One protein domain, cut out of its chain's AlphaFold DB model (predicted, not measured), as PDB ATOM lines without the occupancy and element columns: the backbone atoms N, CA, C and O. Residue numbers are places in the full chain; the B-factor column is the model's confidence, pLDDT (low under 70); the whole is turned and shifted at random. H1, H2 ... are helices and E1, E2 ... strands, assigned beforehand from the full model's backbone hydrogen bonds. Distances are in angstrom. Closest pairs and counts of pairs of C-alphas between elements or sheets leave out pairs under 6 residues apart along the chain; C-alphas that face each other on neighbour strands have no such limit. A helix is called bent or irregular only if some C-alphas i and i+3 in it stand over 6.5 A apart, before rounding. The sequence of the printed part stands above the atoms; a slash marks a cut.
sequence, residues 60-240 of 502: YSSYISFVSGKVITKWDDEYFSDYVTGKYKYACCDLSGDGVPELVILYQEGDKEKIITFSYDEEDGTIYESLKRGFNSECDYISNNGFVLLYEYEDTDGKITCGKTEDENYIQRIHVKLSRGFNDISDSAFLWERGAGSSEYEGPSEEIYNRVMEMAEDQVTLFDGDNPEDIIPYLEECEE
ATOM      1  N   TYR A  60     136.592 106.441  91.730       97.19
ATOM      2  CA  TYR A  60     135.584 107.504  91.753       97.19
ATOM      3  C   TYR A  60     135.195 107.987  90.354       97.19
ATOM      4  O   TYR A  60     134.013 108.227  90.114       97.19
ATOM      5  N   SER A  61     136.124 108.051  89.398       95.12
ATOM      6  CA  SER A  61     135.811 108.335  87.988       95.12
ATOM      7  C   SER A  61     134.794 107.342  87.375       95.12
ATOM      8  O   SER A  61     133.887 107.740  86.622       95.12
ATOM      9  N   SER A  62     134.871 106.070  87.778       96.00
ATOM     10  CA  SER A  62     133.917 105.009  87.439       96.00
ATOM     11  C   SER A  62     132.596 105.187  88.193       96.00
ATOM     12  O   SER A  62     131.536 105.216  87.559       96.00
ATOM     13  N   TYR A  63     132.623 105.418  89.513       97.12
ATOM     14  CA  TYR A  63     131.410 105.683  90.304       97.12
ATOM     15  C   TYR A  63     130.642 106.915  89.796       97.12
ATOM     16  O   TYR A  63     129.425 106.852  89.629       97.12
ATOM     17  N   ILE A  64     131.326 108.012  89.447       97.12
ATOM     18  CA  ILE A  64     130.729 109.205  88.822       97.12
ATOM     19  C   ILE A  64     130.030 108.823  87.514       97.12
ATOM     20  O   ILE A  64     128.967 109.360  87.195       97.12
ATOM     21  N   SER A  65     130.593 107.897  86.738       95.81
ATOM     22  CA  SER A  65     130.004 107.424  85.483       95.81
ATOM     23  C   SER A  65     128.773 106.536  85.701       95.81
ATOM     24  O   SER A  65     127.788 106.707  84.978       95.81
ATOM     25  N   PHE A  66     128.771 105.683  86.726       96.06
ATOM     26  CA  PHE A  66     127.624 104.862  87.136       96.06
ATOM     27  C   PHE A  66     126.474 105.712  87.697       96.06
ATOM     28  O   PHE A  66     125.347 105.640  87.209       96.06
ATOM     29  N   VAL A  67     126.779 106.619  88.628       95.06
ATOM     30  CA  VAL A  67     125.840 107.594  89.212       95.06
ATOM     31  C   VAL A  67     125.266 108.546  88.149       95.06
ATOM     32  O   VAL A  67     124.102 108.935  88.220       95.06
ATOM     33  N   SER A  68     126.041 108.868  87.105       94.56
ATOM     34  CA  SER A  68     125.571 109.615  85.921       94.56
ATOM     35  C   SER A  68     124.686 108.800  84.958       94.56
ATOM     36  O   SER A  68     124.270 109.343  83.932       94.56
ATOM     37  N   GLY A  69     124.467 107.504  85.196       92.69
ATOM     38  CA  GLY A  69     123.739 106.614  84.283       92.69
ATOM     39  C   GLY A  69     124.448 106.357  82.944       92.69
ATOM     40  O   GLY A  69     123.783 106.209  81.919       92.69
ATOM     41  N   LYS A  70     125.791 106.370  82.915       94.00
ATOM     42  CA  LYS A  70     126.601 106.108  81.702       94.00
ATOM     43  C   LYS A  70     127.037 104.647  81.570       94.00
ATOM     44  O   LYS A  70     127.276 104.199  80.453       94.00
ATOM     45  N   VAL A  71     127.173 103.951  82.697       93.88
ATOM     46  CA  VAL A  71     127.521 102.527  82.808       93.88
ATOM     47  C   VAL A  71     126.517 101.826  83.727       93.88
ATOM     48  O   VAL A  71     125.762 102.496  84.436       93.88
ATOM     49  N   ILE A  72     126.524 100.496  83.686       93.62
ATOM     50  CA  ILE A  72     125.683  99.578  84.469       93.62
ATOM     51  C   ILE A  72     126.572  98.631  85.282       93.62
ATOM     52  O   ILE A  72     127.783  98.575  85.054       93.62
ATOM     53  N   THR A  73     125.983  97.890  86.214       91.38
ATOM     54  CA  THR A  73     126.673  96.853  86.991       91.38
ATOM     55  C   THR A  73     126.949  95.578  86.179       91.38
ATOM     56  O   THR A  73     126.126  95.141  85.379       91.38
ATOM     57  N   LYS A  74     128.102  94.936  86.429       83.25
ATOM     58  CA  LYS A  74     128.658  93.777  85.683       83.25
ATOM     59  C   LYS A  74     127.825  92.477  85.710       83.25
ATOM     60  O   LYS A  74     128.165  91.537  84.995       83.25
ATOM     61  N   TRP A  75     126.758  92.394  86.515       83.62
ATOM     62  CA  TRP A  75     126.060  91.126  86.807       83.62
ATOM     63  C   TRP A  75     124.526  91.175  86.727       83.62
ATOM     64  O   TRP A  75     123.911  90.160  86.397       83.62
ATOM     65  N   ASP A  76     123.904  92.313  87.041       83.69
ATOM     66  CA  ASP A  76     122.448  92.514  87.034       83.69
ATOM     67  C   ASP A  76     121.954  93.545  85.995       83.69
ATOM     68  O   ASP A  76     120.745  93.704  85.844       83.69
ATOM     69  N   ASP A  77     122.858  94.161  85.218       88.50
ATOM     70  CA  ASP A  77     122.580  95.123  84.129       88.50
ATOM     71  C   ASP A  77     121.819  96.411  84.554       88.50
ATOM     72  O   ASP A  77     121.305  97.150  83.706       88.50
ATOM     73  N   GLU A  78     121.750  96.716  85.855       91.12
ATOM     74  CA  GLU A  78     120.996  97.853  86.409       91.12
ATOM     75  C   GLU A  78     121.812  99.168  86.391       91.12
ATOM     76  O   GLU A  78     123.046  99.176  86.463       91.12
ATOM     77  N   TYR A  79     121.126 100.319  86.351       92.50
ATOM     78  CA  TYR A  79     121.748 101.630  86.584       92.50
ATOM     79  C   TYR A  79     121.573 102.053  88.050       92.50
ATOM     80  O   TYR A  79     120.640 101.638  88.736       92.50
ATOM     81  N   PHE A  80     122.405 102.988  88.527       92.38
ATOM     82  CA  PHE A  80     122.301 103.544  89.887       92.38
ATOM     83  C   PHE A  80     120.873 104.024  90.251       92.38
ATOM     84  O   PHE A  80     120.418 103.879  91.389       92.38
ATOM     85  N   SER A  81     120.138 104.565  89.271       90.38
ATOM     86  CA  SER A  81     118.753 105.037  89.414       90.38
ATOM     87  C   SER A  81     117.724 103.955  89.748       90.38
ATOM     88  O   SER A  81     116.665 104.285  90.284       90.38
ATOM     89  N   ASP A  82     118.003 102.695  89.426       89.44
ATOM     90  CA  ASP A  82     117.067 101.585  89.613       89.44
ATOM     91  C   ASP A  82     117.145 101.033  91.050       89.44
ATOM     92  O   ASP A  82     116.125 100.657  91.633       89.44
ATOM     93  N   TYR A  83     118.317 101.142  91.691       86.38
ATOM     94  CA  TYR A  83     118.477 100.948  93.138       86.38
ATOM     95  C   TYR A  83     117.923 102.138  93.949       86.38
ATOM     96  O   TYR A  83     117.202 101.947  94.933       86.38
ATOM     97  N   VAL A  84     118.247 103.377  93.553       81.69
ATOM     98  CA  VAL A  84     118.008 104.590  94.361       81.69
ATOM     99  C   VAL A  84     116.839 105.419  93.818       81.69
ATOM    100  O   VAL A  84     116.995 106.378  93.066       81.69
ATOM    101  N   THR A  85     115.629 105.065  94.259       75.50
ATOM    102  CA  THR A  85     114.357 105.647  93.778       75.50
ATOM    103  C   THR A  85     113.771 106.759  94.671       75.50
ATOM    104  O   THR A  85     112.611 107.152  94.516       75.50
ATOM    105  N   GLY A  86     114.552 107.292  95.616       81.50
ATOM    106  CA  GLY A  86     114.113 108.309  96.576       81.50
ATOM    107  C   GLY A  86     115.263 108.861  97.418       81.50
ATOM    108  O   GLY A  86     116.410 108.808  96.995       81.50
ATOM    109  N   LYS A  87     114.958 109.379  98.618       90.69
ATOM    110  CA  LYS A  87     115.980 109.848  99.570       90.69
ATOM    111  C   LYS A  87     116.916 108.714  99.984       90.69
ATOM    112  O   LYS A  87     116.449 107.619 100.302       90.69
ATOM    113  N   TYR A  88     118.200 109.026 100.055       94.75
ATOM    114  CA  TYR A  88     119.261 108.103 100.432       94.75
ATOM    115  C   TYR A  88     120.347 108.838 101.226       94.75
ATOM    116  O   TYR A  88     120.306 110.061 101.387       94.75
ATOM    117  N   LYS A  89     121.318 108.082 101.726       96.81
ATOM    118  CA  LYS A  89     122.592 108.600 102.216       96.81
ATOM    119  C   LYS A  89     123.743 107.885 101.536       96.81
ATOM    120  O   LYS A  89     123.570 106.746 101.107       96.81
ATOM    121  N   TYR A  90     124.900 108.525 101.492       97.31
ATOM    122  CA  TYR A  90     126.094 107.988 100.856       97.31
ATOM    123  C   TYR A  90     127.373 108.290 101.642       97.31
ATOM    124  O   TYR A  90     127.438 109.266 102.390       97.31
ATOM    125  N   ALA A  91     128.390 107.463 101.431       97.12
ATOM    126  CA  ALA A  91     129.798 107.743 101.698       97.12
ATOM    127  C   ALA A  91     130.660 106.809 100.836       97.12
ATOM    128  O   ALA A  91     130.146 105.847 100.264       97.12
ATOM    129  N   CYS A  92     131.962 107.061 100.789       95.56
ATOM    130  CA  CYS A  92     132.945 106.091 100.341       95.56
ATOM    131  C   CYS A  92     133.771 105.594 101.531       95.56
ATOM    132  O   CYS A  92     134.209 106.393 102.359       95.56
ATOM    133  N   CYS A  93     133.939 104.277 101.631       92.06
ATOM    134  CA  CYS A  93     134.702 103.611 102.685       92.06
ATOM    135  C   CYS A  93     135.276 102.309 102.130       92.06
ATOM    136  O   CYS A  93     134.550 101.571 101.477       92.06
ATOM    137  N   ASP A  94     136.545 102.027 102.411       88.00
ATOM    138  CA  ASP A  94     137.115 100.688 102.249       88.00
ATOM    139  C   ASP A  94     136.384  99.738 103.210       88.00
ATOM    140  O   ASP A  94     136.392  99.967 104.421       88.00
ATOM    141  N   LEU A  95     135.671  98.746 102.676       86.50
ATOM    142  CA  LEU A  95     134.991  97.680 103.418       86.50
ATOM    143  C   LEU A  95     135.424  96.283 102.935       86.50
ATOM    144  O   LEU A  95     135.020  95.277 103.529       86.50
ATOM    145  N   SER A  96     136.223  96.201 101.870       80.19
ATOM    146  CA  SER A  96     136.875  94.988 101.373       80.19
ATOM    147  C   SER A  96     138.178  94.689 102.127       80.19
ATOM    148  O   SER A  96     138.466  93.524 102.430       80.19
ATOM    149  N   GLY A  97     138.940  95.728 102.477       76.00
ATOM    150  CA  GLY A  97     140.270  95.693 103.080       76.00
ATOM    151  C   GLY A  97     141.439  95.816 102.108       76.00
ATOM    152  O   GLY A  97     142.575  95.603 102.529       76.00
ATOM    153  N   ASP A  98     141.204  96.119 100.831       75.62
ATOM    154  CA  ASP A  98     142.267  96.332  99.831       75.62
ATOM    155  C   ASP A  98     142.745  97.800  99.748       75.62
ATOM    156  O   ASP A  98     143.812  98.077  99.186       75.62
ATOM    157  N   GLY A  99     142.004  98.725 100.371       81.00
ATOM    158  CA  GLY A  99     142.276 100.162 100.390       81.00
ATOM    159  C   GLY A  99     141.621 100.959  99.254       81.00
ATOM    160  O   GLY A  99     141.842 102.169  99.178       81.00
ATOM    161  N   VAL A 100     140.816 100.326  98.394       87.75
ATOM    162  CA  VAL A 100     140.031 100.942  97.311       87.75
ATOM    163  C   VAL A 100     138.580 101.130  97.785       87.75
ATOM    164  O   VAL A 100     137.821 100.167  97.846       87.75
ATOM    165  N   PRO A 101     138.135 102.354  98.133       91.44
ATOM    166  CA  PRO A 101     136.856 102.520  98.821       91.44
ATOM    167  C   PRO A 101     135.625 102.146  97.987       91.44
ATOM    168  O   PRO A 101     135.454 102.609  96.856       91.44
ATOM    169  N   GLU A 102     134.698 101.399  98.587       93.31
ATOM    170  CA  GLU A 102     133.361 101.186  98.039       93.31
ATOM    171  C   GLU A 102     132.510 102.450  98.050       93.31
ATOM    172  O   GLU A 102     132.574 103.255  98.979       93.31
ATOM    173  N   LEU A 103     131.601 102.568  97.079       96.56
ATOM    174  CA  LEU A 103     130.456 103.468  97.183       96.56
ATOM    175  C   LEU A 103     129.376 102.827  98.066       96.56
ATOM    176  O   LEU A 103     128.651 101.926  97.639       96.56
ATOM    177  N   VAL A 104     129.249 103.317  99.299       96.75
ATOM    178  CA  VAL A 104     128.291 102.848 100.307       96.75
ATOM    179  C   VAL A 104     127.023 103.696 100.256       96.75
ATOM    180  O   VAL A 104     127.085 104.911 100.430       96.75
ATOM    181  N   ILE A 105     125.859 103.063 100.079       96.50
ATOM    182  CA  ILE A 105     124.548 103.723 100.020       96.50
ATOM    183  C   ILE A 105     123.599 103.147 101.082       96.50
ATOM    184  O   ILE A 105     123.345 101.941 101.116       96.50
ATOM    185  N   LEU A 106     122.987 104.018 101.893       95.19
ATOM    186  CA  LEU A 106     121.802 103.679 102.693       95.19
ATOM    187  C   LEU A 106     120.536 104.235 102.037       95.19
ATOM    188  O   LEU A 106     120.463 105.426 101.741       95.19
ATOM    189  N   TYR A 107     119.511 103.407 101.857       92.69
ATOM    190  CA  TYR A 107     118.245 103.806 101.230       92.69
ATOM    191  C   TYR A 107     117.030 103.132 101.886       92.69
ATOM    192  O   TYR A 107     117.166 102.252 102.734       92.69
ATOM    193  N   GLN A 108     115.823 103.572 101.525       90.06
ATOM    194  CA  GLN A 108     114.566 103.088 102.109       90.06
ATOM    195  C   GLN A 108     113.746 102.289 101.085       90.06
ATOM    196  O   GLN A 108     113.231 102.843 100.114       90.06
ATOM    197  N   GLU A 109     113.579 100.987 101.323       86.50
ATOM    198  CA  GLU A 109     112.715 100.092 100.548       86.50
ATOM    199  C   GLU A 109     111.369  99.907 101.274       86.50
ATOM    200  O   GLU A 109     111.154  98.974 102.053       86.50
ATOM    201  N   GLY A 110     110.440 100.837 101.038       85.75
ATOM    202  CA  GLY A 110     109.140 100.857 101.713       85.75
ATOM    203  C   GLY A 110     109.263 101.307 103.171       85.75
ATOM    204  O   GLY A 110     109.598 102.459 103.423       85.75
ATOM    205  N   ASP A 111     108.981 100.401 104.113       83.88
ATOM    206  CA  ASP A 111     109.100 100.634 105.565       83.88
ATOM    207  C   ASP A 111     110.425 100.072 106.146       83.88
ATOM    208  O   ASP A 111     110.517  99.825 107.351       83.88
ATOM    209  N   LYS A 112     111.428  99.782 105.302       86.50
ATOM    210  CA  LYS A 112     112.711  99.179 105.701       86.50
ATOM    211  C   LYS A 112     113.907  99.966 105.180       86.50
ATOM    212  O   LYS A 112     113.996 100.229 103.984       86.50
ATOM    213  N   GLU A 113     114.876 100.207 106.053       90.69
ATOM    214  CA  GLU A 113     116.196 100.686 105.652       90.69
ATOM    215  C   GLU A 113     117.038  99.536 105.073       90.69
ATOM    216  O   GLU A 113     116.911  98.368 105.464       90.69
ATOM    217  N   LYS A 114     117.867  99.872 104.088       91.75
ATOM    218  CA  LYS A 114     118.746  98.968 103.352       91.75
ATOM    219  C   LYS A 114     120.127  99.585 103.230       91.75
ATOM    220  O   LYS A 114     120.229 100.782 102.973       91.75
ATOM    221  N   ILE A 115     121.149  98.744 103.329       92.94
ATOM    222  CA  ILE A 115     122.495  99.046 102.842       92.94
ATOM    223  C   ILE A 115     122.692  98.372 101.487       92.94
ATOM    224  O   ILE A 115     122.266  97.227 101.305       92.94
ATOM    225  N   ILE A 116     123.334  99.077 100.559       93.25
ATOM    226  CA  ILE A 116     123.971  98.509  99.372       93.25
ATOM    227  C   ILE A 116     125.371  99.117  99.216       93.25
ATOM    228  O   ILE A 116     125.548 100.311  99.460       93.25
ATOM    229  N   THR A 117     126.358  98.307  98.845       94.19
ATOM    230  CA  THR A 117     127.705  98.758  98.474       94.19
ATOM    231  C   THR A 117     127.997  98.385  97.030       94.19
ATOM    232  O   THR A 117     127.523  97.359  96.531       94.19
ATOM    233  N   PHE A 118     128.782  99.233  96.374       94.12
ATOM    234  CA  PHE A 118     129.319  98.981  95.049       94.12
ATOM    235  C   PHE A 118     130.842  99.048  95.107       94.12
ATOM    236  O   PHE A 118     131.381 100.058  95.562       94.12
ATOM    237  N   SER A 119     131.501  97.995  94.628       91.69
ATOM    238  CA  SER A 119     132.959  97.926  94.480       91.69
ATOM    239  C   SER A 119     133.353  98.148  93.016       91.69
ATOM    240  O   SER A 119     132.523  98.005  92.110       91.69
ATOM    241  N   TYR A 120     134.613  98.514  92.798       90.00
ATOM    242  CA  TYR A 120     135.235  98.697  91.485       90.00
ATOM    243  C   TYR A 120     136.150  97.508  91.153       90.00
ATOM    244  O   TYR A 120     136.649  96.836  92.053       90.00
ATOM    245  N   ASP A 121     136.339  97.244  89.865       85.31
ATOM    246  CA  ASP A 121     137.173  96.175  89.312       85.31
ATOM    247  C   ASP A 121     138.227  96.813  88.390       85.31
ATOM    248  O   ASP A 121     137.864  97.442  87.392       85.31
ATOM    249  N   GLU A 122     139.516  96.720  88.741       81.06
ATOM    250  CA  GLU A 122     140.601  97.327  87.951       81.06
ATOM    251  C   GLU A 122     140.879  96.546  86.652       81.06
ATOM    252  O   GLU A 122     141.207  97.169  85.642       81.06
ATOM    253  N   GLU A 123     140.717  95.212  86.632       72.94
ATOM    254  CA  GLU A 123     141.093  94.387  85.470       72.94
ATOM    255  C   GLU A 123     140.211  94.662  84.242       72.94
ATOM    256  O   GLU A 123     140.721  94.709  83.119       72.94
ATOM    257  N   ASP A 124     138.897  94.850  84.430       78.44
ATOM    258  CA  ASP A 124     137.968  95.175  83.331       78.44
ATOM    259  C   ASP A 124     137.263  96.538  83.439       78.44
ATOM    260  O   ASP A 124     136.481  96.901  82.552       78.44
ATOM    261  N   GLY A 125     137.586  97.336  84.460       85.25
ATOM    262  CA  GLY A 125     137.113  98.714  84.619       85.25
ATOM    263  C   GLY A 125     135.625  98.825  84.962       85.25
ATOM    264  O   GLY A 125     134.966  99.794  84.567       85.25
ATOM    265  N   THR A 126     135.063  97.824  85.641       89.50
ATOM    266  CA  THR A 126     133.619  97.716  85.905       89.50
ATOM    267  C   THR A 126     133.239  97.986  87.362       89.50
ATOM    268  O   THR A 126     134.072  98.235  88.228       89.50
ATOM    269  N   ILE A 127     131.930  97.991  87.627       92.69
ATOM    270  CA  ILE A 127     131.339  98.154  88.957       92.69
ATOM    271  C   ILE A 127     130.377  96.993  89.210       92.69
ATOM    272  O   ILE A 127     129.673  96.546  88.298       92.69
ATOM    273  N   TYR A 128     130.313  96.513  90.450       90.44
ATOM    274  CA  TYR A 128     129.414  95.434  90.854       90.44
ATOM    275  C   TYR A 128     128.836  95.650  92.258       90.44
ATOM    276  O   TYR A 128     129.430  96.324  93.097       90.44
ATOM    277  N   GLU A 129     127.659  95.075  92.510       90.88
ATOM    278  CA  GLU A 129     127.068  94.993  93.849       90.88
ATOM    279  C   GLU A 129     127.876  94.015  94.715       90.88
ATOM    280  O   GLU A 129     128.008  92.841  94.363       90.88
ATOM    281  N   SER A 130     128.394  94.487  95.852       87.25
ATOM    282  CA  SER A 130     129.282  93.718  96.741       87.25
ATOM    283  C   SER A 130     128.665  93.383  98.107       87.25
ATOM    284  O   SER A 130     128.965  92.343  98.695       87.25
ATOM    285  N   LEU A 131     127.720  94.189  98.596       88.31
ATOM    286  CA  LEU A 131     126.891  93.890  99.769       88.31
ATOM    287  C   LEU A 131     125.501  94.506  99.591       88.31
ATOM    288  O   LEU A 131     125.377  95.633  99.129       88.31
ATOM    289  N   LYS A 132     124.437  93.803 100.008       89.38
ATOM    290  CA  LYS A 132     123.052  94.325  99.982       89.38
ATOM    291  C   LYS A 132     122.175  93.688 101.046       89.38
ATOM    292  O   LYS A 132     121.738  92.545 100.895       89.38
ATOM    293  N   ARG A 133     121.933  94.374 102.161       88.75
ATOM    294  CA  ARG A 133     121.257  93.787 103.337       88.75
ATOM    295  C   ARG A 133     120.193  94.708 103.917       88.75
ATOM    296  O   ARG A 133     120.124  95.894 103.601       88.75
ATOM    297  N   GLY A 134     119.332  94.131 104.756       89.31
ATOM    298  CA  GLY A 134     118.562  94.933 105.701       89.31
ATOM    299  C   GLY A 134     119.521  95.668 106.630       89.31
ATOM    300  O   GLY A 134     120.530  95.099 107.030       89.31
ATOM    301  N   PHE A 135     119.213  96.926 106.917       91.25
ATOM    302  CA  PHE A 135     119.997  97.775 107.804       91.25
ATOM    303  C   PHE A 135     119.050  98.493 108.769       91.25
ATOM    304  O   PHE A 135     117.843  98.580 108.519       91.25
ATOM    305  N   ASN A 136     119.575  99.003 109.875       90.81
ATOM    306  CA  ASN A 136     118.847  99.824 110.825       90.81
ATOM    307  C   ASN A 136     119.814 100.763 111.557       90.81
ATOM    308  O   ASN A 136     120.490 100.353 112.500       90.81
ATOM    309  N   SER A 137     119.807 102.046 111.184       89.44
ATOM    310  CA  SER A 137     120.651 103.102 111.774       89.44
ATOM    311  C   SER A 137     120.481 103.333 113.291       89.44
ATOM    312  O   SER A 137     121.128 104.222 113.840       89.44
ATOM    313  N   GLU A 138     119.607 102.608 114.002       88.50
ATOM    314  CA  GLU A 138     119.572 102.641 115.469       88.50
ATOM    315  C   GLU A 138     120.463 101.589 116.159       88.50
ATOM    316  O   GLU A 138     120.605 101.647 117.388       88.50
ATOM    317  N   CYS A 139     120.976 100.592 115.436       87.88
ATOM    318  CA  CYS A 139     121.795  99.499 115.984       87.88
ATOM    319  C   CYS A 139     122.904  99.018 115.063       87.88
ATOM    320  O   CYS A 139     123.911  98.568 115.584       87.88
ATOM    321  N   ASP A 140     122.710  99.040 113.750       94.12
ATOM    322  CA  ASP A 140     123.690  98.530 112.800       94.12
ATOM    323  C   ASP A 140     124.752  99.609 112.543       94.12
ATOM    324  O   ASP A 140     124.447 100.805 112.528       94.12
ATOM    325  N   TYR A 141     126.002  99.191 112.351       94.94
ATOM    326  CA  TYR A 141     127.152 100.092 112.225       94.94
ATOM    327  C   TYR A 141     127.840  99.904 110.873       94.94
ATOM    328  O   TYR A 141     127.960  98.783 110.383       94.94
ATOM    329  N   ILE A 142     128.342 100.999 110.305       95.25
ATOM    330  CA  ILE A 142     129.296 100.998 109.191       95.25
ATOM    331  C   ILE A 142     130.573 101.597 109.773       95.25
ATOM    332  O   ILE A 142     130.564 102.770 110.149       95.25
ATOM    333  N   SER A 143     131.618 100.791 109.948       92.88
ATOM    334  CA  SER A 143     132.831 101.185 110.671       92.88
ATOM    335  C   SER A 143     133.905 101.728 109.732       92.88
ATOM    336  O   SER A 143     134.180 101.125 108.697       92.88
ATOM    337  N   ASN A 144     134.597 102.788 110.163       89.56
ATOM    338  CA  ASN A 144     135.830 103.278 109.531       89.56
ATOM    339  C   ASN A 144     136.980 102.244 109.574       89.56
ATOM    340  O   ASN A 144     138.007 102.437 108.934       89.56
ATOM    341  N   ASN A 145     136.822 101.147 110.325       85.50
ATOM    342  CA  ASN A 145     137.795 100.058 110.449       85.50
ATOM    343  C   ASN A 145     137.566  98.917 109.435       85.50
ATOM    344  O   ASN A 145     138.164  97.851 109.592       85.50
ATOM    345  N   GLY A 146     136.710  99.120 108.427       83.38
ATOM    346  CA  GLY A 146     136.601  98.226 107.271       83.38
ATOM    347  C   GLY A 146     135.528  97.144 107.340       83.38
ATOM    348  O   GLY A 146     135.722  96.068 106.789       83.38
ATOM    349  N   PHE A 147     134.408  97.378 108.034       88.38
ATOM    350  CA  PHE A 147     133.319  96.394 108.103       88.38
ATOM    351  C   PHE A 147     131.947  97.001 108.411       88.38
ATOM    352  O   PHE A 147     131.820  98.098 108.960       88.38
ATOM    353  N   VAL A 148     130.903  96.226 108.119       92.31
ATOM    354  CA  VAL A 148     129.516  96.491 108.514       92.31
ATOM    355  C   VAL A 148     129.112  95.512 109.620       92.31
ATOM    356  O   VAL A 148     129.244  94.299 109.458       92.31
ATOM    357  N   LEU A 149     128.604  96.026 110.742       93.44
ATOM    358  CA  LEU A 149     128.066  95.227 111.846       93.44
ATOM    359  C   LEU A 149     126.534  95.219 111.767       93.44
ATOM    360  O   LEU A 149     125.910  96.271 111.901       93.44
ATOM    361  N   LEU A 150     125.935  94.044 111.557       92.75
ATOM    362  CA  LEU A 150     124.489  93.871 111.369       92.75
ATOM    363  C   LEU A 150     123.872  93.006 112.473       92.75
ATOM    364  O   LEU A 150     124.381  91.923 112.783       92.75
ATOM    365  N   TYR A 151     122.727  93.440 113.005       91.50
ATOM    366  CA  TYR A 151     121.945  92.688 113.985       91.50
ATOM    367  C   TYR A 151     120.682  92.083 113.356       91.50
ATOM    368  O   TYR A 151     119.676  92.761 113.121       91.50
ATOM    369  N   GLU A 152     120.714  90.769 113.132       90.75
ATOM    370  CA  GLU A 152     119.564  89.990 112.668       90.75
ATOM    371  C   GLU A 152     118.918  89.207 113.817       90.75
ATOM    372  O   GLU A 152     119.571  88.822 114.785       90.75
ATOM    373  N   TYR A 153     117.611  88.967 113.718       89.56
ATOM    374  CA  TYR A 153     116.839  88.225 114.711       89.56
ATOM    375  C   TYR A 153     115.882  87.253 114.022       89.56
ATOM    376  O   TYR A 153     115.054  87.681 113.218       89.56
ATOM    377  N   GLU A 154     115.959  85.967 114.355       90.38
ATOM    378  CA  GLU A 154     115.107  84.900 113.815       90.38
ATOM    379  C   GLU A 154     114.056  84.465 114.852       90.38
ATOM    380  O   GLU A 154     114.400  84.191 116.005       90.38
ATOM    381  N   ASP A 155     112.775  84.418 114.460       87.81
ATOM    382  CA  ASP A 155     111.687  83.891 115.300       87.81
ATOM    383  C   ASP A 155     111.549  82.356 115.218       87.81
ATOM    384  O   ASP A 155     112.147  81.690 114.375       87.81
ATOM    385  N   THR A 156     110.728  81.764 116.091       85.19
ATOM    386  CA  THR A 156     110.540  80.300 116.159       85.19
ATOM    387  C   THR A 156     109.895  79.671 114.916       85.19
ATOM    388  O   THR A 156     109.860  78.444 114.820       85.19
ATOM    389  N   ASP A 157     109.357  80.479 113.994       86.38
ATOM    390  CA  ASP A 157     108.828  80.033 112.699       86.38
ATOM    391  C   ASP A 157     109.876  80.185 111.566       86.38
ATOM    392  O   ASP A 157     109.571  79.911 110.402       86.38
ATOM    393  N   GLY A 158     111.115  80.586 111.892       82.81
ATOM    394  CA  GLY A 158     112.241  80.733 110.964       82.81
ATOM    395  C   GLY A 158     112.266  82.062 110.203       82.81
ATOM    396  O   GLY A 158     112.868  82.157 109.132       82.81
ATOM    397  N   LYS A 159     111.555  83.090 110.688       85.06
ATOM    398  CA  LYS A 159     111.443  84.381 110.000       85.06
ATOM    399  C   LYS A 159     112.414  85.408 110.586       85.06
ATOM    400  O   LYS A 159     112.304  85.799 111.746       85.06
ATOM    401  N   ILE A 160     113.297  85.902 109.722       84.50
ATOM    402  CA  ILE A 160     114.338  86.884 110.040       84.50
ATOM    403  C   ILE A 160     113.795  88.326 110.005       84.50
ATOM    404  O   ILE A 160     113.014  88.711 109.126       84.50
ATOM    405  N   THR A 161     114.250  89.143 110.955       82.31
ATOM    406  CA  THR A 161     114.072  90.600 111.020       82.31
ATOM    407  C   THR A 161     115.364  91.285 111.466       82.31
ATOM    408  O   THR A 161     115.928  90.904 112.486       82.31
ATOM    409  N   CYS A 162     115.803  92.317 110.743       80.56
ATOM    410  CA  CYS A 162     116.954  93.152 111.107       80.56
ATOM    411  C   CYS A 162     116.521  94.264 112.084       80.56
ATOM    412  O   CYS A 162     115.386  94.747 111.990       80.56
ATOM    413  N   GLY A 163     117.402  94.700 112.989       71.50
ATOM    414  CA  GLY A 163     117.158  95.858 113.857       71.50
ATOM    415  C   GLY A 163     117.283  95.574 115.354       71.50
ATOM    416  O   GLY A 163     118.366  95.324 115.864       71.50
ATOM    417  N   LYS A 164     116.169  95.657 116.093       72.12
ATOM    418  CA  LYS A 164     116.112  95.368 117.539       72.12
ATOM    419  C   LYS A 164     114.819  94.640 117.889       72.12
ATOM    420  O   LYS A 164     113.759  94.977 117.363       72.12
ATOM    421  N   THR A 165     114.885  93.723 118.851       75.81
ATOM    422  CA  THR A 165     113.704  93.161 119.521       75.81
ATOM    423  C   THR A 165     113.940  93.044 121.028       75.81
ATOM    424  O   THR A 165     115.055  92.768 121.466       75.81
ATOM    425  N   GLU A 166     112.879  93.235 121.815       70.62
ATOM    426  CA  GLU A 166     112.810  92.851 123.241       70.62
ATOM    427  C   GLU A 166     112.247  91.413 123.407       70.62
ATOM    428  O   GLU A 166     112.039  90.927 124.516       70.62
ATOM    429  N   ASP A 167     111.973  90.758 122.273       79.19
ATOM    430  CA  ASP A 167     111.523  89.382 122.049       79.19
ATOM    431  C   ASP A 167     112.455  88.269 122.569       79.19
ATOM    432  O   ASP A 167     113.139  87.690 121.731       79.19
ATOM    433  N   GLU A 168     112.518  87.933 123.868       79.25
ATOM    434  CA  GLU A 168     113.406  86.863 124.404       79.25
ATOM    435  C   GLU A 168     113.269  85.479 123.710       79.25
ATOM    436  O   GLU A 168     114.127  84.614 123.886       79.25
ATOM    437  N   ASN A 169     112.213  85.234 122.920       84.12
ATOM    438  CA  ASN A 169     112.028  83.991 122.155       84.12
ATOM    439  C   ASN A 169     112.761  83.971 120.793       84.12
ATOM    440  O   ASN A 169     112.695  82.956 120.099       84.12
ATOM    441  N   TYR A 170     113.421  85.064 120.391       88.31
ATOM    442  CA  TYR A 170     114.193  85.150 119.144       88.31
ATOM    443  C   TYR A 170     115.649  84.705 119.350       88.31
ATOM    444  O   TYR A 170     116.234  84.922 120.413       88.31
ATOM    445  N   ILE A 171     116.270  84.172 118.296       90.50
ATOM    446  CA  ILE A 171     117.733  84.049 118.205       90.50
ATOM    447  C   ILE A 171     118.265  85.338 117.577       90.50
ATOM    448  O   ILE A 171     117.901  85.665 116.452       90.50
ATOM    449  N   GLN A 172     119.114  86.072 118.296       91.75
ATOM    450  CA  GLN A 172     119.905  87.173 117.756       91.75
ATOM    451  C   GLN A 172     121.167  86.617 117.089       91.75
ATOM    452  O   GLN A 172     121.943  85.907 117.733       91.75
ATOM    453  N   ARG A 173     121.407  87.017 115.841       92.00
ATOM    454  CA  ARG A 173     122.697  86.917 115.161       92.00
ATOM    455  C   ARG A 173     123.375  88.280 115.112       92.00
ATOM    456  O   ARG A 173     122.721  89.311 114.952       92.00
ATOM    457  N   ILE A 174     124.692  88.269 115.246       92.38
ATOM    458  CA  ILE A 174     125.557  89.443 115.164       92.38
ATOM    459  C   ILE A 174     126.563  89.150 114.059       92.38
ATOM    460  O   ILE A 174     127.453  88.322 114.248       92.38
ATOM    461  N   HIS A 175     126.378  89.780 112.903       91.19
ATOM    462  CA  HIS A 175     127.187  89.544 111.713       91.19
ATOM    463  C   HIS A 175     128.205  90.658 111.528       91.19
ATOM    464  O   HIS A 175     127.837  91.830 111.478       91.19
ATOM    465  N   VAL A 176     129.463  90.279 111.331       89.94
ATOM    466  CA  VAL A 176     130.501  91.156 110.791       89.94
ATOM    467  C   VAL A 176     130.629  90.858 109.304       89.94
ATOM    468  O   VAL A 176     130.968  89.736 108.918       89.94
ATOM    469  N   LYS A 177     130.311  91.843 108.465       87.38
ATOM    470  CA  LYS A 177     130.318  91.729 107.005       87.38
ATOM    471  C   LYS A 177     131.384  92.629 106.399       87.38
ATOM    472  O   LYS A 177     131.415  93.824 106.682       87.38
ATOM    473  N   LEU A 178     132.210  92.032 105.549       84.81
ATOM    474  CA  LEU A 178     133.082  92.733 104.613       84.81
ATOM    475  C   LEU A 178     132.332  92.925 103.287       84.81
ATOM    476  O   LEU A 178     131.337  92.245 103.019       84.81
ATOM    477  N   SER A 179     132.822  93.840 102.464       81.62
ATOM    478  CA  SER A 179     132.372  94.052 101.093       81.62
ATOM    479  C   SER A 179     133.281  93.263 100.150       81.62
ATOM    480  O   SER A 179     134.347  93.725  99.769       81.62
ATOM    481  N   ARG A 180     132.927  92.007  99.846       70.25
ATOM    482  CA  ARG A 180     133.786  91.106  99.054       70.25
ATOM    483  C   ARG A 180     132.988  90.243  98.085       70.25
ATOM    484  O   ARG A 180     132.430  89.223  98.474       70.25
ATOM    485  N   GLY A 181     133.027  90.623  96.809       55.12
ATOM    486  CA  GLY A 181     132.667  89.765  95.678       55.12
ATOM    487  C   GLY A 181     131.214  89.269  95.609       55.12
ATOM    488  O   GLY A 181     130.393  89.430  96.507       55.12
ATOM    489  N   PHE A 182     130.889  88.614  94.495       38.62
ATOM    490  CA  PHE A 182     129.523  88.166  94.194       38.62
ATOM    491  C   PHE A 182     129.098  86.880  94.947       38.62
ATOM    492  O   PHE A 182     127.927  86.504  94.917       38.62
ATOM    493  N   ASN A 183     130.032  86.194  95.625       39.31
ATOM    494  CA  ASN A 183     129.811  84.861  96.205       39.31
ATOM    495  C   ASN A 183     129.635  84.830  97.740       39.31
ATOM    496  O   ASN A 183     128.861  83.997  98.215       39.31
ATOM    497  N   ASP A 184     130.228  85.746  98.522       48.22
ATOM    498  CA  ASP A 184     130.183  85.746 100.009       48.22
ATOM    499  C   ASP A 184     128.850  86.267 100.597       48.22
ATOM    500  O   ASP A 184     128.737  86.841 101.691       48.22
ATOM    501  N   ILE A 185     127.756  86.028  99.875       37.38
ATOM    502  CA  ILE A 185     126.426  86.495 100.254       37.38
ATOM    503  C   ILE A 185     125.977  85.853 101.587       37.38
ATOM    504  O   ILE A 185     125.315  86.522 102.392       37.38
ATOM    505  N   SER A 186     126.413  84.630 101.903       41.88
ATOM    506  CA  SER A 186     126.238  84.006 103.224       41.88
ATOM    507  C   SER A 186     127.271  84.462 104.262       41.88
ATOM    508  O   SER A 186     126.890  84.845 105.372       41.88
ATOM    509  N   ASP A 187     128.553  84.519 103.916       63.25
ATOM    510  CA  ASP A 187     129.625  84.331 104.902       63.25
ATOM    511  C   ASP A 187     130.010  85.611 105.653       63.25
ATOM    512  O   ASP A 187     130.037  86.715 105.112       63.25
ATOM    513  N   SER A 188     130.176  85.493 106.968       76.31
ATOM    514  CA  SER A 188     130.421  86.623 107.873       76.31
ATOM    515  C   SER A 188     131.800  86.427 108.485       76.31
ATOM    516  O   SER A 188     132.031  85.370 109.067       76.31
ATOM    517  N   ALA A 189     132.689  87.421 108.379       77.00
ATOM    518  CA  ALA A 189     134.062  87.327 108.890       77.00
ATOM    519  C   ALA A 189     134.083  86.920 110.373       77.00
ATOM    520  O   ALA A 189     134.892  86.097 110.791       77.00
ATOM    521  N   PHE A 190     133.101  87.418 111.132       84.06
ATOM    522  CA  PHE A 190     132.692  86.860 112.414       84.06
ATOM    523  C   PHE A 190     131.163  86.757 112.493       84.06
ATOM    524  O   PHE A 190     130.435  87.611 111.977       84.06
ATOM    525  N   LEU A 191     130.682  85.715 113.172       89.31
ATOM    526  CA  LEU A 191     129.279  85.509 113.530       89.31
ATOM    527  C   LEU A 191     129.198  85.115 115.007       89.31
ATOM    528  O   LEU A 191     129.875  84.180 115.432       89.31
ATOM    529  N   TRP A 192     128.323  85.785 115.755       91.62
ATOM    530  CA  TRP A 192     127.879  85.332 117.072       91.62
ATOM    531  C   TRP A 192     126.371  85.082 117.082       91.62
ATOM    532  O   TRP A 192     125.606  85.916 116.594       91.62
ATOM    533  N   GLU A 193     125.939  83.977 117.686       92.88
ATOM    534  CA  GLU A 193     124.525  83.648 117.908       92.88
ATOM    535  C   GLU A 193     124.189  83.619 119.405       92.88
ATOM    536  O   GLU A 193     124.958  83.106 120.220       92.88
ATOM    537  N   ARG A 194     123.022  84.145 119.792       89.56
ATOM    538  CA  ARG A 194     122.500  84.051 121.169       89.56
ATOM    539  C   ARG A 194     120.986  84.166 121.238       89.56
ATOM    540  O   ARG A 194     120.363  84.741 120.355       89.56
ATOM    541  N   GLY A 195     120.383  83.712 122.336       86.88
ATOM    542  CA  GLY A 195     119.008  84.110 122.662       86.88
ATOM    543  C   GLY A 195     118.922  85.630 122.852       86.88
ATOM    544  O   GLY A 195     119.806  86.227 123.470       86.88
ATOM    545  N   ALA A 196     117.883  86.274 122.324       78.50
ATOM    546  CA  ALA A 196     117.698  87.714 122.475       78.50
ATOM    547  C   ALA A 196     117.614  88.100 123.966       78.50
ATOM    548  O   ALA A 196     116.876  87.497 124.741       78.50
ATOM    549  N   GLY A 197     118.411  89.088 124.383       74.31
ATOM    550  CA  GLY A 197     118.553  89.478 125.795       74.31
ATOM    551  C   GLY A 197     119.543  88.636 126.619       74.31
ATOM    552  O   GLY A 197     119.829  88.999 127.759       74.31
ATOM    553  N   SER A 198     120.113  87.561 126.061       82.31
ATOM    554  CA  SER A 198     121.216  86.814 126.682       82.31
ATOM    555  C   SER A 198     122.527  87.609 126.664       82.31
ATOM    556  O   SER A 198     122.813  88.340 125.714       82.31
ATOM    557  N   SER A 199     123.364  87.410 127.685       81.44
ATOM    558  CA  SER A 199     124.787  87.778 127.656       81.44
ATOM    559  C   SER A 199     125.685  86.647 127.142       81.44
ATOM    560  O   SER A 199     126.766  86.921 126.639       81.44
ATOM    561  N   GLU A 200     125.251  85.390 127.272       85.50
ATOM    562  CA  GLU A 200     125.950  84.206 126.753       85.50
ATOM    563  C   GLU A 200     125.645  84.033 125.256       85.50
ATOM    564  O   GLU A 200     124.489  84.196 124.846       85.50
ATOM    565  N   TYR A 201     126.668  83.705 124.463       87.81
ATOM    566  CA  TYR A 201     126.616  83.520 123.009       87.81
ATOM    567  C   TYR A 201     127.526  82.373 122.550       87.81
ATOM    568  O   TYR A 201     128.476  82.005 123.242       87.81
ATOM    569  N   GLU A 202     127.255  81.847 121.359       90.62
ATOM    570  CA  GLU A 202     128.134  80.943 120.611       90.62
ATOM    571  C   GLU A 202     128.816  81.735 119.478       90.62
ATOM    572  O   GLU A 202     128.186  82.601 118.871       90.62
ATOM    573  N   GLY A 203     130.105  81.491 119.219       87.31
ATOM    574  CA  GLY A 203     130.906  82.229 118.228       87.31
ATOM    575  C   GLY A 203     132.374  82.417 118.654       87.31
ATOM    576  O   GLY A 203     132.842  81.702 119.545       87.31
ATOM    577  N   PRO A 204     133.110  83.363 118.034       83.75
ATOM    578  CA  PRO A 204     134.461  83.775 118.437       83.75
ATOM    579  C   PRO A 204     134.570  84.269 119.892       83.75
ATOM    580  O   PRO A 204     133.567  84.544 120.550       83.75
ATOM    581  N   SER A 205     135.803  84.411 120.391       83.88
ATOM    582  CA  SER A 205     136.083  84.746 121.797       83.88
ATOM    583  C   SER A 205     135.548  86.118 122.238       83.88
ATOM    584  O   SER A 205     135.335  87.022 121.430       83.88
ATOM    585  N   GLU A 206     135.395  86.292 123.555       86.25
ATOM    586  CA  GLU A 206     134.965  87.557 124.173       86.25
ATOM    587  C   GLU A 206     135.942  88.715 123.920       86.25
ATOM    588  O   GLU A 206     135.534  89.870 123.828       86.25
ATOM    589  N   GLU A 207     137.223  88.410 123.734       83.75
ATOM    590  CA  GLU A 207     138.249  89.381 123.355       83.75
ATOM    591  C   GLU A 207     138.044  89.900 121.925       83.75
ATOM    592  O   GLU A 207     138.027  91.113 121.712       83.75
ATOM    593  N   ILE A 208     137.770  89.004 120.966       82.75
ATOM    594  CA  ILE A 208     137.416  89.381 119.590       82.75
ATOM    595  C   ILE A 208     136.092  90.157 119.588       82.75
ATOM    596  O   ILE A 208     136.021  91.221 118.980       82.75
ATOM    597  N   TYR A 209     135.068  89.682 120.309       88.19
ATOM    598  CA  TYR A 209     133.777  90.372 120.423       88.19
ATOM    599  C   TYR A 209     133.951  91.812 120.921       88.19
ATOM    600  O   TYR A 209     133.453  92.745 120.293       88.19
ATOM    601  N   ASN A 210     134.683  92.016 122.020       89.50
ATOM    602  CA  ASN A 210     134.873  93.347 122.596       89.50
ATOM    603  C   ASN A 210     135.671  94.273 121.662       89.50
ATOM    604  O   ASN A 210     135.243  95.408 121.458       89.50
ATOM    605  N   ARG A 211     136.751  93.784 121.031       86.62
ATOM    606  CA  ARG A 211     137.519  94.550 120.030       86.62
ATOM    607  C   ARG A 211     136.648  94.961 118.837       86.62
ATOM    608  O   ARG A 211     136.691  96.113 118.419       86.62
ATOM    609  N   VAL A 212     135.830  94.048 118.309       89.00
ATOM    610  CA  VAL A 212     134.910  94.337 117.195       89.00
ATOM    611  C   VAL A 212     133.873  95.391 117.578       89.00
ATOM    612  O   VAL A 212     133.590  96.275 116.777       89.00
ATOM    613  N   MET A 213     133.323  95.333 118.794       91.62
ATOM    614  CA  MET A 213     132.356  96.331 119.267       91.62
ATOM    615  C   MET A 213     133.007  97.713 119.436       91.62
ATOM    616  O   MET A 213     132.424  98.699 118.999       91.62
ATOM    617  N   GLU A 214     134.219  97.789 119.996       92.00
ATOM    618  CA  GLU A 214     134.985  99.042 120.124       92.00
ATOM    619  C   GLU A 214     135.281  99.669 118.750       92.00
ATOM    620  O   GLU A 214     135.038 100.855 118.539       92.00
ATOM    621  N   MET A 215     135.705  98.858 117.777       90.38
ATOM    622  CA  MET A 215     135.943  99.308 116.399       90.38
ATOM    623  C   MET A 215     134.644  99.690 115.663       90.38
ATOM    624  O   MET A 215     134.670 100.529 114.765       90.38
ATOM    625  N   ALA A 216     133.494  99.117 116.031       92.81
ATOM    626  CA  ALA A 216     132.197  99.463 115.446       92.81
ATOM    627  C   ALA A 216     131.647 100.822 115.927       92.81
ATOM    628  O   ALA A 216     130.858 101.437 115.209       92.81
ATOM    629  N   GLU A 217     132.064 101.322 117.098       92.25
ATOM    630  CA  GLU A 217     131.669 102.660 117.574       92.25
ATOM    631  C   GLU A 217     132.263 103.798 116.713       92.25
ATOM    632  O   GLU A 217     131.679 104.883 116.641       92.25
ATOM    633  N   ASP A 218     133.372 103.545 116.009       92.38
ATOM    634  CA  ASP A 218     133.999 104.467 115.054       92.38
ATOM    635  C   ASP A 218     133.311 104.411 113.674       92.38
ATOM    636  O   ASP A 218     133.701 103.660 112.777       92.38
ATOM    637  N   GLN A 219     132.225 105.180 113.531       93.88
ATOM    638  CA  GLN A 219     131.322 105.122 112.374       93.88
ATOM    639  C   GLN A 219     131.722 106.014 111.189       93.88
ATOM    640  O   GLN A 219     132.136 107.167 111.351       93.88
ATOM    641  N   VAL A 220     131.440 105.518 109.981       94.38
ATOM    642  CA  VAL A 220     131.497 106.276 108.723       94.38
ATOM    643  C   VAL A 220     130.537 107.468 108.756       94.38
ATOM    644  O   VAL A 220     129.352 107.345 109.075       94.38
ATOM    645  N   THR A 221     131.034 108.648 108.373       95.06
ATOM    646  CA  THR A 221     130.200 109.852 108.238       95.06
ATOM    647  C   THR A 221     129.443 109.824 106.912       95.06
ATOM    648  O   THR A 221     130.020 110.039 105.852       95.06
ATOM    649  N   LEU A 222     128.134 109.584 106.991       95.94
ATOM    650  CA  LEU A 222     127.219 109.561 105.848       95.94
ATOM    651  C   LEU A 222     126.646 110.952 105.521       95.94
ATOM    652  O   LEU A 222     126.223 111.688 106.418       95.94
ATOM    653  N   PHE A 223     126.535 111.260 104.231       97.12
ATOM    654  CA  PHE A 223     125.947 112.485 103.677       97.12
ATOM    655  C   PHE A 223     124.545 112.207 103.104       97.12
ATOM    656  O   PHE A 223     124.311 111.131 102.563       97.12
ATOM    657  N   ASP A 224     123.599 113.148 103.217       96.62
ATOM    658  CA  ASP A 224     122.234 113.001 102.670       96.62
ATOM    659  C   ASP A 224     122.182 113.326 101.157       96.62
ATOM    660  O   ASP A 224     122.762 114.323 100.722       96.62
ATOM    661  N   GLY A 225     121.410 112.559 100.374       94.00
ATOM    662  CA  GLY A 225     121.153 112.804  98.945       94.00
ATOM    663  C   GLY A 225     119.674 112.664  98.543       94.00
ATOM    664  O   GLY A 225     118.937 111.843  99.100       94.00
ATOM    665  N   ASP A 226     119.238 113.463  97.557       90.88
ATOM    666  CA  ASP A 226     117.849 113.499  97.051       90.88
ATOM    667  C   ASP A 226     117.724 113.061  95.578       90.88
ATOM    668  O   ASP A 226     116.653 112.624  95.157       90.88
ATOM    669  N   ASN A 227     118.811 113.155  94.810       89.38
ATOM    670  CA  ASN A 227     118.955 112.775  93.403       89.38
ATOM    671  C   ASN A 227     120.341 112.116  93.225       89.38
ATOM    672  O   ASN A 227     121.257 112.496  93.955       89.38
ATOM    673  N   PRO A 228     120.565 111.195  92.268       88.56
ATOM    674  CA  PRO A 228     121.889 110.594  92.034       88.56
ATOM    675  C   PRO A 228     123.017 111.621  91.847       88.56
ATOM    676  O   PRO A 228     124.109 111.478  92.381       88.56
ATOM    677  N   GLU A 229     122.727 112.718  91.151       89.69
ATOM    678  CA  GLU A 229     123.683 113.787  90.844       89.69
ATOM    679  C   GLU A 229     124.257 114.478  92.106       89.69
ATOM    680  O   GLU A 229     125.318 115.095  92.028       89.69
ATOM    681  N   ASP A 230     123.603 114.337  93.269       92.38
ATOM    682  CA  ASP A 230     124.023 114.940  94.542       92.38
ATOM    683  C   ASP A 230     125.291 114.289  95.150       92.38
ATOM    684  O   ASP A 230     125.903 114.899  96.028       92.38
ATOM    685  N   ILE A 231     125.707 113.091  94.699       95.69
ATOM    686  CA  ILE A 231     126.966 112.434  95.132       95.69
ATOM    687  C   ILE A 231     128.182 112.979  94.369       95.69
ATOM    688  O   ILE A 231     129.297 112.963  94.882       95.69
ATOM    689  N   ILE A 232     127.999 113.457  93.132       96.81
ATOM    690  CA  ILE A 232     129.117 113.736  92.212       96.81
ATOM    691  C   ILE A 232     130.167 114.694  92.813       96.81
ATOM    692  O   ILE A 232     131.342 114.346  92.745       96.81
ATOM    693  N   PRO A 233     129.811 115.813  93.483       97.75
ATOM    694  CA  PRO A 233     130.808 116.706  94.084       97.75
ATOM    695  C   PRO A 233     131.627 116.073  95.219       97.75
ATOM    696  O   PRO A 233     132.749 116.500  95.468       97.75
ATOM    697  N   TYR A 234     131.076 115.070  95.913       97.56
ATOM    698  CA  TYR A 234     131.792 114.308  96.937       97.56
ATOM    699  C   TYR A 234     132.765 113.310  96.299       97.56
ATOM    700  O   TYR A 234     133.912 113.226  96.720       97.56
ATOM    701  N   LEU A 235     132.350 112.623  95.228       97.88
ATOM    702  CA  LEU A 235     133.237 111.740  94.461       97.88
ATOM    703  C   LEU A 235     134.390 112.519  93.803       97.88
ATOM    704  O   LEU A 235     135.515 112.031  93.782       97.88
ATOM    705  N   GLU A 236     134.134 113.743  93.324       98.00
ATOM    706  CA  GLU A 236     135.171 114.662  92.825       98.00
ATOM    707  C   GLU A 236     136.162 115.075  93.939       98.00
ATOM    708  O   GLU A 236     137.367 115.106  93.696       98.00
ATOM    709  N   GLU A 237     135.696 115.331  95.172       97.19
ATOM    710  CA  GLU A 237     136.571 115.605  96.330       97.19
ATOM    711  C   GLU A 237     137.373 114.362  96.765       97.19
ATOM    712  O   GLU A 237     138.536 114.486  97.154       97.19
ATOM    713  N   CYS A 238     136.799 113.160  96.667       96.44
ATOM    714  CA  CYS A 238     137.499 111.908  96.960       96.44
ATOM    715  C   CYS A 238     138.589 111.578  95.922       96.44
ATOM    716  O   CYS A 238     139.694 111.208  96.318       96.44
ATOM    717  N   GLU A 239     138.323 111.777  94.626       96.94
ATOM    718  CA  GLU A 239     139.308 111.638  93.537       96.94
ATOM    719  C   GLU A 239     140.513 112.575  93.759       96.94
ATOM    720  O   GLU A 239     141.655 112.121  93.739       96.94
ATOM    721  N   GLU A 240     140.285 113.859  94.088       96.19
ATOM    722  CA  GLU A 240     141.368 114.823  94.385       96.19
ATOM    723  C   GLU A 240     142.239 114.439  95.604       96.19
ATOM    724  O   GLU A 240     143.326 114.997  95.780       96.19
TER     725      GLU A 240
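What this domain is: This is residues 60 to 240 of the 502 residues of an uncharacterized protein of Butyrivibrio fibrisolvens DSM 3071 (UniProt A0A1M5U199). Two strongly twisted antiparallel sheets follow one another along the longest axis as two lobes, one with helices H1 and H4 side by side over one face, the other with H3 slanting over a face. The 181 printed residues hold four named helices and ten named strands, in the order H1 H2 E1 E2 E3 E4 E5 E6 E7 E8 E9 H3 E10 H4. The first sheet has the order E4 - E3 - E2 - E1 - E10; the second, of E5 to E9, is branched. The class is mixed, helices and strands; the whole is compact, with a radius of gyration of the C-alphas of 17.0 A, and spans 49 by 33 by 28 A.

Where its parts are: In the first sheet are E4, residues 126 to 134, 25.0 A; E3, 112 to 121, 29.6 A, from C-alpha 112 at (112.711, 99.179, 105.701); E2, 102 to 109, 20.8 A; E1, 88 to 93; and E10, 223 to 225. Its helices are H1, residues 60 to 67, from C-alpha 60 at (135.584, 107.504, 91.753); H4, 228 to 239, 17.5 A, to C-alpha 239 at (139.308, 111.638, 93.537); and H2, 80 to 83. The second sheet has E5, 141 to 143; E6, 147 to 154, 22.3 A; E7, 160 to 162; E8, 171 to 177, 18.5 A; and E9, 190 to 195. H3 is residues 206 to 217, 16.8 A.

How they stand to each other: E1 to E4 form a meander, each strand the antiparallel neighbour of the one before, with N 105 and O 116 at 2.8 A between E2 and E3. E10 is an edge strand beside E1, with N 90 and O 223 at 2.9 A. H1 and H4 are on the same face, making two layers, helices on one face of a sheet, at heights over the sheet of 8.5 A and 8.9 A. They touch, closest at the C-alphas of Tyr 60 and Leu 235, 5.5 A, a shallow tilt of 4 degrees, opposite ways. H4 is irregular: C-alphas 230 and 233 are 7.0 A apart. H2 only grazes this sheet. E4 and E6 are near each other. E5, E6 and E7 form a second meander; E5 and E7 lie on one side of E6, E8 on the other, with N 150 and O 175 at 2.9 A. E8 and E9 form a hairpin, with N 172 and O 194 at 2.8 A. H3 is on this sheet at a height of 9.5 A; its closest C-alphas with E5 are those of Ser 143 and Ala 216, 5.1 A. H1 and H3 have every O i to N i+4 pair within hydrogen-bond range, H4 5 of 8; H2 is too short for one.

The domain as a whole: The C-alphas farthest apart, of Thr 156 and Glu 240, are 51.1 A apart. The printed part has no cut. The links H1 to H2 and E8 to E9 are long. Residues 181 to 187 have pLDDT under 70.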